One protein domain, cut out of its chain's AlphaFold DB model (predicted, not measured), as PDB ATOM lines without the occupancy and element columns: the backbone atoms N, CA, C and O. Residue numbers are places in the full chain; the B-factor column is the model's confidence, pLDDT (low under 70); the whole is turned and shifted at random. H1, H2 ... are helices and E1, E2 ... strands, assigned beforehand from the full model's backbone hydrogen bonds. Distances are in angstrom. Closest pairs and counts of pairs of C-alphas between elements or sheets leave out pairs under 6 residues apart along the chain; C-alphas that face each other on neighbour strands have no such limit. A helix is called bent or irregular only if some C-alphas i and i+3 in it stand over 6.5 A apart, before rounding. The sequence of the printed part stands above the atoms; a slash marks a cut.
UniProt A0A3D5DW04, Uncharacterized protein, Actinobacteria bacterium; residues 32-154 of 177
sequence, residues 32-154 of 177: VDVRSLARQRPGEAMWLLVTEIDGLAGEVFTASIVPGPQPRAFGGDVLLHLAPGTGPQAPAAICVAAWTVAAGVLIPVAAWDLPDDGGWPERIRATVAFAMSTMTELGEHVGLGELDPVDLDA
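What this domain is: This is residues 32 to 154 of the 177 residues of an uncharacterized protein of Actinobacteria bacterium (UniProt A0A3D5DW04). A strongly twisted sheet of five strands curls round one long helix, H2, which packs in the hollow of one face. A short helix, H1, sits beside edge strand E2, near the first residues of H2, and the last 13 residues, 142 to 154, run back from the end of H2 as a stretch with no named element. The printed part has 123 residues, with two named helices and five named strands in the order H1, E1, E2, E3, E4, E5, H2; the sheet runs E2, E1, E3, E4, E5, antiparallel throughout, and the class is mixed, helices and strands. The whole is compact, with a radius of gyration of the C-alphas of 14.2 A and spans of 44 by 33 by 22 A.

How they stand to each other: H1, residues 34 to 38, is on the sheet at a height of 6.7 A, over none of its strands. E1, residues 46 to 53, and E2, residues 61 to 65, form a hairpin, with N 62 and O 52 2.8 A apart, within hydrogen-bond range. The closest C-alphas of H1 and E2, those of Val 34 and Thr 62, are 5.4 A apart. E3, residues 78 to 84, is antiparallel to E1, with N 48 and O 80 at 2.8 A, but apart from E2. E4, residues 93 to 102, forms hairpins with E3, N 81 and O 97 at 2.8 A, and with E5, residues 105 to 115, N 98 and O 110 at 2.8 A. E3, E4 and E5 make a meander, each strand the antiparallel neighbour of the one before. E5 bends by 50 degrees at residue 109. H2, residues 120 to 141, is on one face of the sheet, making two layers, one of helix and one of strands. Its closest C-alphas to E1 are Ala 129 and Ile 53, 5.9 A, and to E4 Val 128 and Ala 98, 6.9 A. H2 touches H1 with residues 120 to 121 alone, the closest C-alphas being Pro 121 and Arg 35, 6.1 A. H2 is irregular, C-alphas 123 and 126 being 7.5 A apart, and has a kink of 38 degrees near residue 127. The O i to N i+4 pair of H1 is within hydrogen-bond range, as are 15 of 18 in H2.

Where its parts are: H1 begins at C-alpha 34, (26.127, 41.062, -49.378). From first to last C-alpha, E1 measures 19.0 A, E3 20.3 A, E4 29.5 A and E5 29.6 A. H2 measures 32.2 A and ends at C-alpha 141, (26.756, 57.608, -25.003).

The domain as a whole: The C-alphas of Ala 90 and His 141, the two farthest apart, are 45.2 A apart. The printed part has no cut, and the link E2 to E3, residues 66 to 77, is long. Residues 72 to 73 pair antiparallel with residues 150 to 151. Mean pLDDT of the printed part is 87.3; residues 86 to 92 are under 70.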
ATOM      1  N   VAL A  32      29.113  36.628 -44.926       89.44
ATOM      2  CA  VAL A  32      28.865  36.660 -46.364       89.44
ATOM      3  C   VAL A  32      29.036  38.073 -46.903       89.44
ATOM      4  O   VAL A  32      28.650  39.062 -46.278       89.44
ATOM      5  N   ASP A  33      29.596  38.170 -48.104       91.12
ATOM      6  CA  ASP A  33      29.555  39.401 -48.885       91.12
ATOM      7  C   ASP A  33      28.128  39.621 -49.414       91.12
ATOM      8  O   ASP A  33      27.560  38.769 -50.107       91.12
ATOM      9  N   VAL A  34      27.540  40.774 -49.091       91.19
ATOM     10  CA  VAL A  34      26.127  41.062 -49.378       91.19
ATOM     11  C   VAL A  34      25.881  41.183 -50.885       91.19
ATOM     12  O   VAL A  34      24.809  40.825 -51.370       91.19
ATOM     13  N   ARG A  35      26.884  41.597 -51.672       89.75
ATOM     14  CA  ARG A  35      26.787  41.607 -53.144       89.75
ATOM     15  C   ARG A  35      26.765  40.209 -53.741       89.75
ATOM     16  O   ARG A  35      26.044  39.961 -54.705       89.75
ATOM     17  N   SER A  36      27.550  39.298 -53.186       87.75
ATOM     18  CA  SER A  36      27.558  37.890 -53.575       87.75
ATOM     19  C   SER A  36      26.249  37.207 -53.192       87.75
ATOM     20  O   SER A  36      25.741  36.384 -53.956       87.75
ATOM     21  N   LEU A  37      25.667  37.590 -52.053       88.00
ATOM     22  CA  LEU A  37      24.331  37.160 -51.657       88.00
ATOM     23  C   LEU A  37      23.255  37.741 -52.579       88.00
ATOM     24  O   LEU A  37      22.356  37.018 -52.969       88.00
ATOM     25  N   ALA A  38      23.365  38.997 -53.010       87.94
ATOM     26  CA  ALA A  38      22.383  39.625 -53.895       87.94
ATOM     27  C   ALA A  38      22.255  38.965 -55.274       87.94
ATOM     28  O   ALA A  38      21.227  39.100 -55.928       87.94
ATOM     29  N   ARG A  39      23.289  38.246 -55.722       85.56
ATOM     30  CA  ARG A  39      23.229  37.419 -56.939       85.56
ATOM     31  C   ARG A  39      22.466  36.111 -56.727       85.56
ATOM     32  O   ARG A  39      22.163  35.420 -57.696       85.56
ATOM     33  N   GLN A  40      22.211  35.750 -55.476       79.75
ATOM     34  CA  GLN A  40      21.460  34.575 -55.072       79.75
ATOM     35  C   GLN A  40      20.054  35.031 -54.696       79.75
ATOM     36  O   GLN A  40      19.861  35.879 -53.828       79.75
ATOM     37  N   ARG A  41      19.046  34.470 -55.362       71.19
ATOM     38  CA  ARG A  41      17.660  34.772 -55.020       71.19
ATOM     39  C   ARG A  41      17.324  34.126 -53.668       71.19
ATOM     40  O   ARG A  41      17.479  32.906 -53.558       71.19
ATOM     41  N   PRO A  42      16.830  34.880 -52.670       72.25
ATOM     42  CA  PRO A  42      16.343  34.282 -51.435       72.25
ATOM     43  C   PRO A  42      15.119  33.407 -51.742       72.25
ATOM     44  O   PRO A  42      14.144  33.871 -52.333       72.25
ATOM     45  N   GLY A  43      15.189  32.122 -51.382       76.50
ATOM     46  CA  GLY A  43      14.062  31.190 -51.522       76.50
ATOM     47  C   GLY A  43      12.995  31.377 -50.442       76.50
ATOM     48  O   GLY A  43      11.816  31.141 -50.688       76.50
ATOM     49  N   GLU A  44      13.412  31.849 -49.270       84.19
ATOM     50  CA  GLU A  44      12.584  32.136 -48.100       84.19
ATOM     51  C   GLU A  44      13.049  33.452 -47.468       84.19
ATOM     52  O   GLU A  44      14.122  33.968 -47.806       84.19
ATOM     53  N   ALA A  45      12.228  34.007 -46.575       88.50
ATOM     54  CA  ALA A  45      12.610  35.189 -45.820       88.50
ATOM     55  C   ALA A  45      13.792  34.879 -44.889       88.50
ATOM     56  O   ALA A  45      13.859  33.800 -44.303       88.50
ATOM     57  N   MET A  46      14.737  35.810 -44.769       91.56
ATOM     58  CA  MET A  46      15.925  35.637 -43.938       91.56
ATOM     59  C   MET A  46      16.374  36.943 -43.296       91.56
ATOM     60  O   MET A  46      16.209  38.031 -43.856       91.56
ATOM     61  N   TRP A  47      17.017  36.798 -42.143       94.69
ATOM     62  CA  TRP A  47      17.633  37.885 -41.400       94.69
ATOM     63  C   TRP A  47      19.149  37.858 -41.559       94.69
ATOM     64  O   TRP A  47      19.788  36.807 -41.459       94.69
ATOM     65  N   LEU A  48      19.725  39.031 -41.785       94.88
ATOM     66  CA  LEU A  48      21.160  39.250 -41.890       94.88
ATOM     67  C   LEU A  48      21.578  40.291 -40.856       94.88
ATOM     68  O   LEU A  48      20.993  41.368 -40.809       94.88
ATOM     69  N   LEU A  49      22.610  39.996 -40.076       95.81
ATOM     70  CA  LEU A  49      23.291  40.951 -39.211       95.81
ATOM     71  C   LEU A  49      24.404  41.624 -40.003       95.81
ATOM     72  O   LEU A  49      25.328  40.946 -40.442       95.81
ATOM     73  N   VAL A  50      24.334  42.937 -40.189       95.75
ATOM     74  CA  VAL A  50      25.386  43.691 -40.875       95.75
ATOM     75  C   VAL A  50      26.616  43.731 -39.977       95.75
ATOM     76  O   VAL A  50      26.570  44.266 -38.876       95.75
ATOM     77  N   THR A  51      27.715  43.146 -40.445       93.19
ATOM     78  CA  THR A  51      28.966  43.049 -39.680       93.19
ATOM     79  C   THR A  51      29.935  44.159 -40.040       93.19
ATOM     80  O   THR A  51      30.661  44.651 -39.184       93.19
ATOM     81  N   GLU A  52      29.957  44.559 -41.311       92.69
ATOM     82  CA  GLU A  52      30.860  45.595 -41.797       92.69
ATOM     83  C   GLU A  52      30.256  46.284 -43.013       92.69
ATOM     84  O   GLU A  52      29.723  45.630 -43.916       92.69
ATOM     85  N   ILE A  53      30.367  47.605 -43.059       91.56
ATOM     86  CA  ILE A  53      29.956  48.387 -44.213       91.56
ATOM     87  C   ILE A  53      30.785  49.660 -44.314       91.56
ATOM     88  O   ILE A  53      30.968  50.376 -43.332       91.56
ATOM     89  N   ASP A  54      31.237  49.957 -45.524       86.06
ATOM     90  CA  ASP A  54      31.763  51.270 -45.883       86.06
ATOM     91  C   ASP A  54      30.689  52.065 -46.651       86.06
ATOM     92  O   ASP A  54      29.891  51.507 -47.416       86.06
ATOM     93  N   GLY A  55      30.632  53.379 -46.441       74.19
ATOM     94  CA  GLY A  55      29.643  54.253 -47.069       74.19
ATOM     95  C   GLY A  55      29.822  54.428 -48.582       74.19
ATOM     96  O   GLY A  55      28.858  54.781 -49.264       74.19
ATOM     97  N   LEU A  56      31.015  54.179 -49.130       81.06
ATOM     98  CA  LEU A  56      31.295  54.371 -50.553       81.06
ATOM     99  C   LEU A  56      30.780  53.211 -51.420       81.06
ATOM    100  O   LEU A  56      30.881  52.030 -51.084       81.06
ATOM    101  N   ALA A  57      30.237  53.554 -52.591       78.94
ATOM    102  CA  ALA A  57      29.854  52.561 -53.590       78.94
ATOM    103  C   ALA A  57      31.092  51.794 -54.070       78.94
ATOM    104  O   ALA A  57      32.147  52.380 -54.291       78.94
ATOM    105  N   GLY A  58      30.969  50.485 -54.268       78.62
ATOM    106  CA  GLY A  58      32.120  49.638 -54.621       78.62
ATOM    107  C   GLY A  58      32.876  49.041 -53.423       78.62
ATOM    108  O   GLY A  58      33.496  47.994 -53.588       78.62
ATOM    109  N   GLU A  59      32.678  49.548 -52.205       85.00
ATOM    110  CA  GLU A  59      33.437  49.114 -51.019       85.00
ATOM    111  C   GLU A  59      32.803  47.941 -50.243       85.00
ATOM    112  O   GLU A  59      31.805  47.348 -50.675       85.00
ATOM    113  N   VAL A  60      33.401  47.586 -49.101       90.38
ATOM    114  CA  VAL A  60      33.007  46.462 -48.236       90.38
ATOM    115  C   VAL A  60      31.549  46.584 -47.796       90.38
ATOM    116  O   VAL A  60      31.082  47.655 -47.406       90.38
ATOM    117  N   PHE A  61      30.808  45.481 -47.899       93.50
ATOM    118  CA  PHE A  61      29.489  45.320 -47.295       93.50
ATOM    119  C   PHE A  61      29.275  43.839 -46.988       93.50
ATOM    120  O   PHE A  61      28.969  43.040 -47.875       93.50
ATOM    121  N   THR A  62      29.472  43.477 -45.724       94.38
ATOM    122  CA  THR A  62      29.367  42.104 -45.242       94.38
ATOM    123  C   THR A  62      28.304  41.973 -44.165       94.38
ATOM    124  O   THR A  62      28.005  42.918 -43.428       94.38
ATOM    125  N   ALA A  63      27.709  40.791 -44.101       94.56
ATOM    126  CA  ALA A  63      26.721  40.448 -43.099       94.56
ATOM    127  C   ALA A  63      26.839  38.972 -42.717       94.56
ATOM    128  O   ALA A  63      27.309  38.162 -43.508       94.56
ATOM    129  N   SER A  64      26.367  38.603 -41.536       93.31
ATOM    130  CA  SER A  64      26.212  37.212 -41.115       93.31
ATOM    131  C   SER A  64      24.741  36.825 -41.154       93.31
ATOM    132  O   SER A  64      23.880  37.593 -40.732       93.31
ATOM    133  N   ILE A  65      24.431  35.630 -41.651       91.31
ATOM    134  CA  ILE A  65      23.056  35.110 -41.615       91.31
ATOM    135  C   ILE A  65      22.699  34.813 -40.157       91.31
ATOM    136  O   ILE A  65      23.432  34.080 -39.489       91.31
ATOM    137  N   VAL A  66      21.581  35.357 -39.672       90.19
ATOM    138  CA  VAL A  66      21.090  35.093 -38.315       90.19
ATOM    139  C   VAL A  66      20.444  33.702 -38.304       90.19
ATOM    140  O   VAL A  66      19.457  33.486 -39.011       90.19
ATOM    141  N   PRO A  67      20.996  32.729 -37.559       80.19
ATOM    142  CA  PRO A  67      20.533  31.353 -37.630       80.19
ATOM    143  C   PRO A  67      19.300  31.102 -36.755       80.19
ATOM    144  O   PRO A  67      19.108  31.718 -35.708       80.19
ATOM    145  N   GLY A  68      18.550  30.065 -37.127       76.50
ATOM    146  CA  GLY A  68      17.557  29.424 -36.268       76.50
ATOM    147  C   GLY A  68      16.105  29.838 -36.531       76.50
ATOM    148  O   GLY A  68      15.843  30.794 -37.252       76.50
ATOM    149  N   PRO A  69      15.145  29.100 -35.942       74.94
ATOM    150  CA  PRO A  69      13.710  29.336 -36.124       74.94
ATOM    151  C   PRO A  69      13.176  30.549 -35.342       74.94
ATOM    152  O   PRO A  69      12.005  30.882 -35.470       74.94
ATOM    153  N   GLN A  70      14.005  31.147 -34.483       80.69
ATOM    154  CA  GLN A  70      13.718  32.356 -33.711       80.69
ATOM    155  C   GLN A  70      14.955  33.252 -33.789       80.69
ATOM    156  O   GLN A  70      15.818  33.175 -32.906       80.69
ATOM    157  N   PRO A  71      15.105  34.009 -34.882       87.00
ATOM    158  CA  PRO A  71      16.267  34.852 -35.091       87.00
ATOM    159  C   PRO A  71      16.293  35.955 -34.027       87.00
ATOM    160  O   PRO A  71      15.274  36.583 -33.733       87.00
ATOM    161  N   ARG A  72      17.460  36.151 -33.405       90.94
ATOM    162  CA  ARG A  72      17.654  37.098 -32.298       90.94
ATOM    163  C   ARG A  72      18.724  38.122 -32.625       90.94
ATOM    164  O   ARG A  72      19.695  37.793 -33.302       90.94
ATOM    165  N   ALA A  73      18.556  39.317 -32.076       92.44
ATOM    166  CA  ALA A  73      19.536  40.394 -32.128       92.44
ATOM    167  C   ALA A  73      19.592  41.153 -30.798       92.44
ATOM    168  O   ALA A  73      18.721  40.987 -29.941       92.44
ATOM    169  N   PHE A  74      20.615  41.982 -30.642       91.94
ATOM    170  CA  PHE A  74      20.953  42.702 -29.422       91.94
ATOM    171  C   PHE A  74      21.111  44.197 -29.691       91.94
ATOM    172  O   PHE A  74      21.253  44.632 -30.832       91.94
ATOM    173  N   GLY A  75      21.094  44.995 -28.623       90.69
ATOM    174  CA  GLY A  75      21.338  46.433 -28.702       90.69
ATOM    175  C   GLY A  75      22.581  46.799 -29.512       90.69
ATOM    176  O   GLY A  75      23.665  46.302 -29.228       90.69
ATOM    177  N   GLY A  76      22.423  47.690 -30.492       90.62
ATOM    178  CA  GLY A  76      23.493  48.114 -31.400       90.62
ATOM    179  C   GLY A  76      23.523  47.371 -32.730       90.62
ATOM    180  O   GLY A  76      24.126  47.873 -33.678       90.62
ATOM    181  N   ASP A  77      22.818  46.246 -32.843       95.12
ATOM    182  CA  ASP A  77      22.757  45.501 -34.093       95.12
ATOM    183  C   ASP A  77      22.021  46.298 -35.176       95.12
ATOM    184  O   ASP A  77      20.982  46.936 -34.947       95.12
ATOM    185  N   VAL A  78      22.551  46.215 -36.396       96.25
ATOM    186  CA  VAL A  78      21.895  46.675 -37.620       96.25
ATOM    187  C   VAL A  78      21.631  45.463 -38.493       96.25
ATOM    188  O   VAL A  78      22.528  44.674 -38.788       96.25
ATOM    189  N   LEU A  79      20.379  45.305 -38.905       96.56
ATOM    190  CA  LEU A  79      19.894  44.090 -39.542       96.56
ATOM    191  C   LEU A  79      19.268  44.398 -40.893       96.56
ATOM    192  O   LEU A  79      18.679  45.460 -41.106       96.56
ATOM    193  N   LEU A  80      19.325  43.415 -41.781       95.62
ATOM    194  CA  LEU A  80      18.526  43.371 -42.994       95.62
ATOM    195  C   LEU A  80      17.565  42.196 -42.918       95.62
ATOM    196  O   LEU A  80      17.966  41.073 -42.620       95.62
ATOM    197  N   HIS A  81      16.312  42.454 -43.255       94.25
ATOM    198  CA  HIS A  81      15.333  41.427 -43.547       94.25
ATOM    199  C   HIS A  81      15.147  41.358 -45.059       94.25
ATOM    200  O   HIS A  81      14.750  42.345 -45.686       94.25
ATOM    201  N   LEU A  82      15.472  40.208 -45.641       91.56
ATOM    202  CA  LEU A  82      15.272  39.921 -47.055       91.56
ATOM    203  C   LEU A  82      14.090  38.975 -47.197       91.56
ATOM    204  O   LEU A  82      14.074  37.929 -46.560       91.56
ATOM    205  N   ALA A  83      13.141  39.304 -48.065       89.44
ATOM    206  CA  ALA A  83      12.031  38.422 -48.394       89.44
ATOM    207  C   ALA A  83      11.765  38.415 -49.908       89.44
ATOM    208  O   ALA A  83      11.992  39.427 -50.581       89.44
ATOM    209  N   PRO A  84      11.266  37.298 -50.466       84.75
ATOM    210  CA  PRO A  84      10.750  37.304 -51.825       84.75
ATOM    211  C   PRO A  84       9.584  38.296 -51.928       84.75
ATOM    212  O   PRO A  84       8.685  38.300 -51.086       84.75
ATOM    213  N   GLY A  85       9.586  39.137 -52.960       74.00
ATOM    214  CA  GLY A  85       8.516  40.095 -53.203       74.00
ATOM    215  C   GLY A  85       7.199  39.402 -53.544       74.00
ATOM    216  O   GLY A  85       7.155  38.491 -54.368       74.00
ATOM    217  N   THR A  86       6.112  39.848 -52.915       65.19
ATOM    218  CA  THR A  86       4.767  39.255 -53.044       65.19
ATOM    219  C   THR A  86       3.817  40.086 -53.917       65.19
ATOM    220  O   THR A  86       2.632  39.771 -54.035       65.19
ATOM    221  N   GLY A  87       4.319  41.160 -54.535       58.88
ATOM    222  CA  GLY A  87       3.514  42.121 -55.283       58.88
ATOM    223  C   GLY A  87       3.016  41.619 -56.653       58.88
ATOM    224  O   GLY A  87       3.661  40.793 -57.295       58.88
ATOM    225  N   PRO A  88       1.896  42.171 -57.166       55.22
ATOM    226  CA  PRO A  88       1.345  41.827 -58.484       55.22
ATOM    227  C   PRO A  88       2.222  42.291 -59.663       55.22
ATOM    228  O   PRO A  88       2.019  41.859 -60.798       55.22
ATOM    229  N   GLN A  89       3.200  43.167 -59.413       55.81
ATOM    230  CA  GLN A  89       4.172  43.650 -60.393       55.81
ATOM    231  C   GLN A  89       5.425  42.752 -60.378       55.81
ATOM    232  O   GLN A  89       6.438  43.077 -59.773       55.81
ATOM    233  N   ALA A  90       5.322  41.642 -61.112       52.66
ATOM    234  CA  ALA A  90       6.387  40.767 -61.616       52.66
ATOM    235  C   ALA A  90       7.067  39.743 -60.661       52.66
ATOM    236  O   ALA A  90       7.318  40.022 -59.494       52.66
ATOM    237  N   PRO A  91       7.462  38.553 -61.177       55.53
ATOM    238  CA  PRO A  91       7.942  37.390 -60.401       55.53
ATOM    239  C   PRO A  91       9.402  37.507 -59.898       55.53
ATOM    240  O   PRO A  91      10.102  36.502 -59.738       55.53
ATOM    241  N   ALA A  92       9.904  38.735 -59.742       60.28
ATOM    242  CA  ALA A  92      11.319  39.039 -59.531       60.28
ATOM    243  C   ALA A  92      11.525  40.333 -58.722       60.28
ATOM    244  O   ALA A  92      12.433  41.103 -59.017       60.28
ATOM    245  N   ALA A  93      10.661  40.619 -57.749       78.31
ATOM    246  CA  ALA A  93      10.918  41.668 -56.766       78.31
ATOM    247  C   ALA A  93      11.523  41.042 -55.503       78.31
ATOM    248  O   ALA A  93      11.145  39.935 -55.119       78.31
ATOM    249  N   ILE A  94      12.456  41.741 -54.864       86.31
ATOM    250  CA  ILE A  94      12.966  41.436 -53.528       86.31
ATOM    251  C   ILE A  94      12.498  42.543 -52.582       86.31
ATOM    252  O   ILE A  94      12.662  43.729 -52.872       86.31
ATOM    253  N   CYS A  95      11.905  42.152 -51.458       89.31
ATOM    254  CA  CYS A  95      11.608  43.063 -50.361       89.31
ATOM    255  C   CYS A  95      12.831  43.107 -49.450       89.31
ATOM    256  O   CYS A  95      13.285  42.072 -48.956       89.31
ATOM    257  N   VAL A  96      13.362  44.305 -49.232       92.50
ATOM    258  CA  VAL A  96      14.498  44.537 -48.342       92.50
ATOM    259  C   VAL A  96      14.073  45.539 -47.287       92.50
ATOM    260  O   VAL A  96      13.618  46.628 -47.622       92.50
ATOM    261  N   ALA A  97      14.233  45.196 -46.015       94.06
ATOM    262  CA  ALA A  97      13.999  46.120 -44.914       94.06
ATOM    263  C   ALA A  97      15.237  46.199 -44.023       94.06
ATOM    264  O   ALA A  97      15.801  45.174 -43.652       94.06
ATOM    265  N   ALA A  98      15.660  47.419 -43.706       96.19
ATOM    266  CA  ALA A  98      16.733  47.700 -42.769       96.19
ATOM    267  C   ALA A  98      16.151  48.028 -41.393       96.19
ATOM    268  O   ALA A  98      15.186  48.790 -41.271       96.19
ATOM    269  N   TRP A  99      16.779  47.475 -40.364       96.62
ATOM    270  CA  TRP A  99      16.347  47.570 -38.978       96.62
ATOM    271  C   TRP A  99      17.535  47.844 -38.066       96.62
ATOM    272  O   TRP A  99      18.678  47.557 -38.418       96.62
ATOM    273  N   THR A 100      17.256  48.353 -36.876       95.12
ATOM    274  CA  THR A 100      18.234  48.417 -35.793       95.12
ATOM    275  C   THR A 100      17.600  48.047 -34.463       95.12
ATOM    276  O   THR A 100      16.386  48.168 -34.309       95.12
ATOM    277  N   VAL A 101      18.402  47.578 -33.511       92.50
ATOM    278  CA  VAL A 101      17.942  47.259 -32.159       92.50
ATOM    279  C   VAL A 101      18.514  48.260 -31.164       92.50
ATOM    280  O   VAL A 101      19.725  48.457 -31.084       92.50
ATOM    281  N   ALA A 102      17.640  48.873 -30.369       90.50
ATOM    282  CA  ALA A 102      18.034  49.742 -29.266       90.50
ATOM    283  C   ALA A 102      17.067  49.582 -28.089       90.50
ATOM    284  O   ALA A 102      15.854  49.526 -28.279       90.50
ATOM    285  N   ALA A 103      17.613  49.522 -26.875       85.69
ATOM    286  CA  ALA A 103      16.884  49.332 -25.622       85.69
ATOM    287  C   ALA A 103      15.888  48.154 -25.660       85.69
ATOM    288  O   ALA A 103      14.751  48.279 -25.207       85.69
ATOM    289  N   GLY A 104      16.302  47.021 -26.241       86.69
ATOM    290  CA  GLY A 104      15.463  45.822 -26.357       86.69
ATOM    291  C   GLY A 104      14.283  45.958 -27.331       86.69
ATOM    292  O   GLY A 104      13.344  45.167 -27.273       86.69
ATOM    293  N   VAL A 105      14.306  46.955 -28.223       88.56
ATOM    294  CA  VAL A 105      13.263  47.192 -29.229       88.56
ATOM    295  C   VAL A 105      13.861  47.138 -30.630       88.56
ATOM    296  O   VAL A 105      14.901  47.745 -30.887       88.56
ATOM    297  N   LEU A 106      13.173  46.450 -31.547       92.31
ATOM    298  CA  LEU A 106      13.471  46.484 -32.978       92.31
ATOM    299  C   LEU A 106      12.830  47.721 -33.620       92.31
ATOM    300  O   LEU A 106      11.617  47.921 -33.541       92.31
ATOM    301  N   ILE A 107      13.646  48.533 -34.282       92.56
ATOM    302  CA  ILE A 107      13.268  49.825 -34.849       92.56
ATOM    303  C   ILE A 107      13.438  49.760 -36.371       92.56
ATOM    304  O   ILE A 107      14.533  49.446 -36.850       92.56
ATOM    305  N   PRO A 108      12.390  50.062 -37.160       93.31
ATOM    306  CA  PRO A 108      12.512  50.113 -38.608       93.31
ATOM    307  C   PRO A 108      13.318  51.346 -39.018       93.31
ATOM    308  O   PRO A 108      13.005  52.467 -38.616       93.31
ATOM    309  N   VAL A 109      14.333  51.136 -39.855       94.50
ATOM    310  CA  VAL A 109      15.133  52.215 -40.450       94.50
ATOM    311  C   VAL A 109      14.524  52.619 -41.789       94.50
ATOM    312  O   VAL A 109      14.236  53.791 -42.017       94.50
ATOM    313  N   ALA A 110      14.319  51.645 -42.679       93.62
ATOM    314  CA  ALA A 110      13.741  51.853 -44.003       93.62
ATOM    315  C   ALA A 110      13.336  50.517 -44.642       93.62
ATOM    316  O   ALA A 110      13.848  49.464 -44.273       93.62
ATOM    317  N   ALA A 111      12.441  50.565 -45.630       91.75
ATOM    318  CA  ALA A 111      12.027  49.402 -46.407       91.75
ATOM    319  C   ALA A 111      11.931  49.748 -47.896       91.75
ATOM    320  O   ALA A 111      11.588  50.876 -48.260       91.75
ATOM    321  N   TRP A 112      12.229  48.768 -48.746       90.94
ATOM    322  CA  TRP A 112      12.237  48.898 -50.195       90.94
ATOM    323  C   TRP A 112      11.675  47.650 -50.870       90.94
ATOM    324  O   TRP A 112      12.040  46.526 -50.524       90.94
ATOM    325  N   ASP A 113      10.890  47.876 -51.918       89.06
ATOM    326  CA  ASP A 113      10.558  46.871 -52.922       89.06
ATOM    327  C   ASP A 113      11.454  47.108 -54.140       89.06
ATOM    328  O   ASP A 113      11.325  48.118 -54.839       89.06
ATOM    329  N   LEU A 114      12.420  46.217 -54.361       87.44
ATOM    330  CA  LEU A 114      13.477  46.396 -55.355       87.44
ATOM    331  C   LEU A 114      13.404  45.320 -56.440       87.44
ATOM    332  O   LEU A 114      12.987  44.195 -56.164       87.44
ATOM    333  N   PRO A 115      13.832  45.621 -57.676       84.31
ATOM    334  CA  PRO A 115      13.999  44.582 -58.681       84.31
ATOM    335  C   PRO A 115      15.113  43.609 -58.263       84.31
ATOM    336  O   PRO A 115      16.157  44.023 -57.755       84.31
ATOM    337  N   ASP A 116      14.897  42.320 -58.514       80.56
ATOM    338  CA  ASP A 116      15.846  41.221 -58.294       80.56
ATOM    339  C   ASP A 116      16.874  41.153 -59.439       80.56
ATOM    340  O   ASP A 116      16.947  40.195 -60.207       80.56
ATOM    341  N   ASP A 117      17.627  42.242 -59.603       84.94
ATOM    342  CA  ASP A 117      18.711  42.398 -60.581       84.94
ATOM    343  C   ASP A 117      20.110  42.260 -59.953       84.94
ATOM    344  O   ASP A 117      21.126  42.501 -60.605       84.94
ATOM    345  N   GLY A 118      20.167  41.902 -58.666       86.88
ATOM    346  CA  GLY A 118      21.390  41.827 -57.866       86.88
ATOM    347  C   GLY A 118      22.009  43.179 -57.493       86.88
ATOM    348  O   GLY A 118      23.031  43.208 -56.810       86.88
ATOM    349  N   GLY A 119      21.408  44.305 -57.897       89.00
ATOM    350  CA  GLY A 119      21.910  45.657 -57.626       89.00
ATOM    351  C   GLY A 119      21.413  46.272 -56.316       89.00
ATOM    352  O   GLY A 119      21.803  47.389 -55.973       89.00
ATOM    353  N   TRP A 120      20.547  45.579 -55.572       91.31
ATOM    354  CA  TRP A 120      19.938  46.108 -54.350       91.31
ATOM    355  C   TRP A 120      20.923  46.503 -53.231       91.31
ATOM    356  O   TRP A 120      20.628  47.504 -52.573       91.31
ATOM    357  N   PRO A 121      22.087  45.845 -53.012       92.81
ATOM    358  CA  PRO A 121      22.986  46.232 -51.921       92.81
ATOM    359  C   PRO A 121      23.498  47.661 -52.071       92.81
ATOM    360  O   PRO A 121      23.565  48.401 -51.096       92.81
ATOM    361  N   GLU A 122      23.784  48.090 -53.304       92.62
ATOM    362  CA  GLU A 122      24.232  49.461 -53.570       92.62
ATOM    363  C   GLU A 122      23.115  50.488 -53.368       92.62
ATOM    364  O   GLU A 122      23.386  51.613 -52.960       92.62
ATOM    365  N   ARG A 123      21.851  50.106 -53.597       92.12
ATOM    366  CA  ARG A 123      20.699  50.999 -53.387       92.12
ATOM    367  C   ARG A 123      20.456  51.294 -51.909       92.12
ATOM    368  O   ARG A 123      20.009  52.390 -51.586       92.12
ATOM    369  N   ILE A 124      20.736  50.334 -51.027       93.19
ATOM    370  CA  ILE A 124      20.487  50.477 -49.585       93.19
ATOM    371  C   ILE A 124      21.733  50.887 -48.789       93.19
ATOM    372  O   ILE A 124      21.595  51.333 -47.651       93.19
ATOM    373  N   ARG A 125      22.938  50.740 -49.366       93.50
ATOM    374  CA  ARG A 125      24.236  50.902 -48.687       93.50
ATOM    375  C   ARG A 125      24.309  52.161 -47.835       93.50
ATOM    376  O   ARG A 125      24.623  52.067 -46.657       93.50
ATOM    377  N   ALA A 126      24.012  53.324 -48.416       92.56
ATOM    378  CA  ALA A 126      24.143  54.603 -47.718       92.56
ATOM    379  C   ALA A 126      23.280  54.658 -46.446       92.56
ATOM    380  O   ALA A 126      23.733  55.134 -45.409       92.56
ATOM    381  N   THR A 127      22.063  54.115 -46.506       94.81
ATOM    382  CA  THR A 127      21.147  54.041 -45.361       94.81
ATOM    383  C   THR A 127      21.666  53.095 -44.284       94.81
ATOM    384  O   THR A 127      21.604  53.412 -43.100       94.81
ATOM    385  N   VAL A 128      22.204  51.941 -44.685       95.50
ATOM    386  CA  VAL A 128      22.758  50.953 -43.751       95.50
ATOM    387  C   VAL A 128      24.031  51.480 -43.088       95.50
ATOM    388  O   VAL A 128      24.181  51.349 -41.879       95.50
ATOM    389  N   ALA A 129      24.911  52.134 -43.849       95.00
ATOM    390  CA  ALA A 129      26.119  52.763 -43.323       95.00
ATOM    391  C   ALA A 129      25.769  53.878 -42.334       95.00
ATOM    392  O   ALA A 129      26.328  53.932 -41.243       95.00
ATOM    393  N   PHE A 130      24.776  54.708 -42.667       94.00
ATOM    394  CA  PHE A 130      24.254  55.715 -41.750       94.00
ATOM    395  C   PHE A 130      23.715  55.098 -40.450       94.00
ATOM    396  O   PHE A 130      24.028  55.597 -39.368       94.00
ATOM    397  N   ALA A 131      22.933  54.017 -40.536       94.88
ATOM    398  CA  ALA A 131      22.409  53.329 -39.359       94.88
ATOM    399  C   ALA A 131      23.540  52.760 -38.492       94.88
ATOM    400  O   ALA A 131      23.553  53.008 -37.291       94.88
ATOM    401  N   MET A 132      24.522  52.087 -39.103       94.56
ATOM    402  CA  MET A 132      25.709  51.573 -38.411       94.56
ATOM    403  C   MET A 132      26.450  52.688 -37.672       94.56
ATOM    404  O   MET A 132      26.627  52.595 -36.462       94.56
ATOM    405  N   SER A 133      26.799  53.782 -38.360       93.81
ATOM    406  CA  SER A 133      27.471  54.924 -37.729       93.81
ATOM    407  C   SER A 133      26.641  55.530 -36.596       93.81
ATOM    408  O   SER A 133      27.180  55.823 -35.536       93.81
ATOM    409  N   THR A 134      25.327  55.674 -36.784       93.44
ATOM    410  CA  THR A 134      24.431  56.213 -35.749       93.44
ATOM    411  C   THR A 134      24.411  55.324 -34.508       93.44
ATOM    412  O   THR A 134      24.461  55.840 -33.396       93.44
ATOM    413  N   MET A 135      24.355  54.001 -34.676       92.44
ATOM    414  CA  MET A 135      24.338  53.062 -33.554       92.44
ATOM    415  C   MET A 135      25.685  52.975 -32.846       92.44
ATOM    416  O   MET A 135      25.706  52.883 -31.621       92.44
ATOM    417  N   THR A 136      26.795  53.070 -33.583       91.75
ATOM    418  CA  THR A 136      28.133  53.194 -32.993       91.75
ATOM    419  C   THR A 136      28.222  54.441 -32.113       91.75
ATOM    420  O   THR A 136      28.493  54.315 -30.923       91.75
ATOM    421  N   GLU A 137      27.904  55.618 -32.656       92.56
ATOM    422  CA  GLU A 137      27.932  56.887 -31.912       92.56
ATOM    423  C   GLU A 137      26.976  56.864 -30.710       92.56
ATOM    424  O   GLU A 137      27.316  57.301 -29.611       92.56
ATOM    425  N   LEU A 138      25.769  56.315 -30.878       90.31
ATOM    426  CA  LEU A 138      24.797  56.220 -29.794       90.31
ATOM    427  C   LEU A 138      25.293  55.288 -28.675       90.31
ATOM    428  O   LEU A 138      25.179  55.647 -27.504       90.31
ATOM    429  N   GLY A 139      25.896  54.146 -29.016       87.75
ATOM    430  CA  GLY A 139      26.457  53.187 -28.057       87.75
ATOM    431  C   GLY A 139      27.604  53.747 -27.210       87.75
ATOM    432  O   GLY A 139      27.783  53.345 -26.059       87.75
ATOM    433  N   GLU A 140      28.334  54.747 -27.711       89.94
ATOM    434  CA  GLU A 140      29.335  55.464 -26.908       89.94
ATOM    435  C   GLU A 140      28.698  56.272 -25.760       89.94
ATOM    436  O   GLU A 140      29.334  56.514 -24.734       89.94
ATOM    437  N   HIS A 141      27.427  56.660 -25.897       87.12
ATOM    438  CA  HIS A 141      26.756  57.608 -25.003       87.12
ATOM    439  C   HIS A 141      25.635  56.978 -24.162       87.12
ATOM    440  O   HIS A 141      25.335  57.457 -23.061       87.12
ATOM    441  N   VAL A 142      24.998  55.908 -24.642       86.00
ATOM    442  CA  VAL A 142      23.877  55.232 -23.972       86.00
ATOM    443  C   VAL A 142      24.017  53.714 -24.054       86.00
ATOM    444  O   VAL A 142      24.612  53.190 -24.989       86.00
ATOM    445  N   GLY A 143      23.456  53.006 -23.074       84.19
ATOM    446  CA  GLY A 143      23.385  51.547 -23.114       84.19
ATOM    447  C   GLY A 143      22.296  51.120 -24.089       84.19
ATOM    448  O   GLY A 143      21.150  51.566 -23.963       84.19
ATOM    449  N   LEU A 144      22.642  50.274 -25.058       85.31
ATOM    450  CA  LEU A 144      21.721  49.883 -26.125       85.31
ATOM    451  C   LEU A 144      20.935  48.610 -25.803       85.31
ATOM    452  O   LEU A 144      20.028  48.264 -26.559       85.31
ATOM    453  N   GLY A 145      21.220  47.938 -24.686       82.12
ATOM    454  CA  GLY A 145      20.573  46.670 -24.334       82.12
ATOM    455  C   GLY A 145      21.276  45.488 -24.997       82.12
ATOM    456  O   GLY A 145      20.645  44.608 -25.573       82.12
ATOM    457  N   GLU A 146      22.604  45.473 -24.930       83.44
ATOM    458  CA  GLU A 146      23.491  44.457 -25.508       83.44
ATOM    459  C   GLU A 146      23.264  43.064 -24.885       83.44
ATOM    460  O   GLU A 146      23.682  42.048 -25.434       83.44
ATOM    461  N   LEU A 147      22.597  43.012 -23.727       81.06
ATOM    462  CA  LEU A 147      22.269  41.790 -22.988       81.06
ATOM    463  C   LEU A 147      20.799  41.367 -23.126       81.06
ATOM    464  O   LEU A 147      20.435  40.301 -22.629       81.06
ATOM    465  N   ASP A 148      19.972  42.173 -23.795       85.25
ATOM    466  CA  ASP A 148      18.528  41.972 -23.893       85.25
ATOM    467  C   ASP A 148      18.163  41.481 -25.304       85.25
ATOM    468  O   ASP A 148      18.020  42.290 -26.224       85.25
ATOM    469  N   PRO A 149      18.032  40.156 -25.519       88.56
ATOM    470  CA  PRO A 149      17.773  39.614 -26.844       88.56
ATOM    471  C   PRO A 149      16.365  39.968 -27.328       88.56
ATOM    472  O   PRO A 149      15.375  39.743 -26.628       88.56
ATOM    473  N   VAL A 150      16.277  40.417 -28.577       89.69
ATOM    474  CA  VAL A 150      15.020  40.708 -29.273       89.69
ATOM    475  C   VAL A 150      14.726  39.608 -30.285       89.69
ATOM    476  O   VAL A 150      15.574  39.295 -31.115       89.69
ATOM    477  N   ASP A 151      13.525  39.028 -30.224       92.38
ATOM    478  CA  ASP A 151      13.005  38.109 -31.247       92.38
ATOM    479  C   ASP A 151      12.595  38.913 -32.490       92.38
ATOM    480  O   ASP A 151      11.671  39.728 -32.427       92.38
ATOM    481  N   LEU A 152      13.311  38.723 -33.600       92.56
ATOM    482  CA  LEU A 152      13.186  39.574 -34.782       92.56
ATOM    483  C   LEU A 152      11.856  39.395 -35.507       92.56
ATOM    484  O   LEU A 152      11.246  40.390 -35.896       92.56
ATOM    485  N   ASP A 153      11.375  38.161 -35.654       90.81
ATOM    486  CA  ASP A 153      10.129  37.892 -36.376       90.81
ATOM    487  C   ASP A 153       8.920  38.413 -35.593       90.81
ATOM    488  O   ASP A 153       8.032  39.064 -36.155       90.81
ATOM    489  N   ALA A 154       8.905  38.191 -34.275       89.69
ATOM    490  CA  ALA A 154       7.854  38.717 -33.411       89.69
ATOM    491  C   ALA A 154       7.887  40.256 -33.341       89.69
ATOM    492  O   ALA A 154       6.839  40.910 -33.409       89.69
TER     493      ALA A 154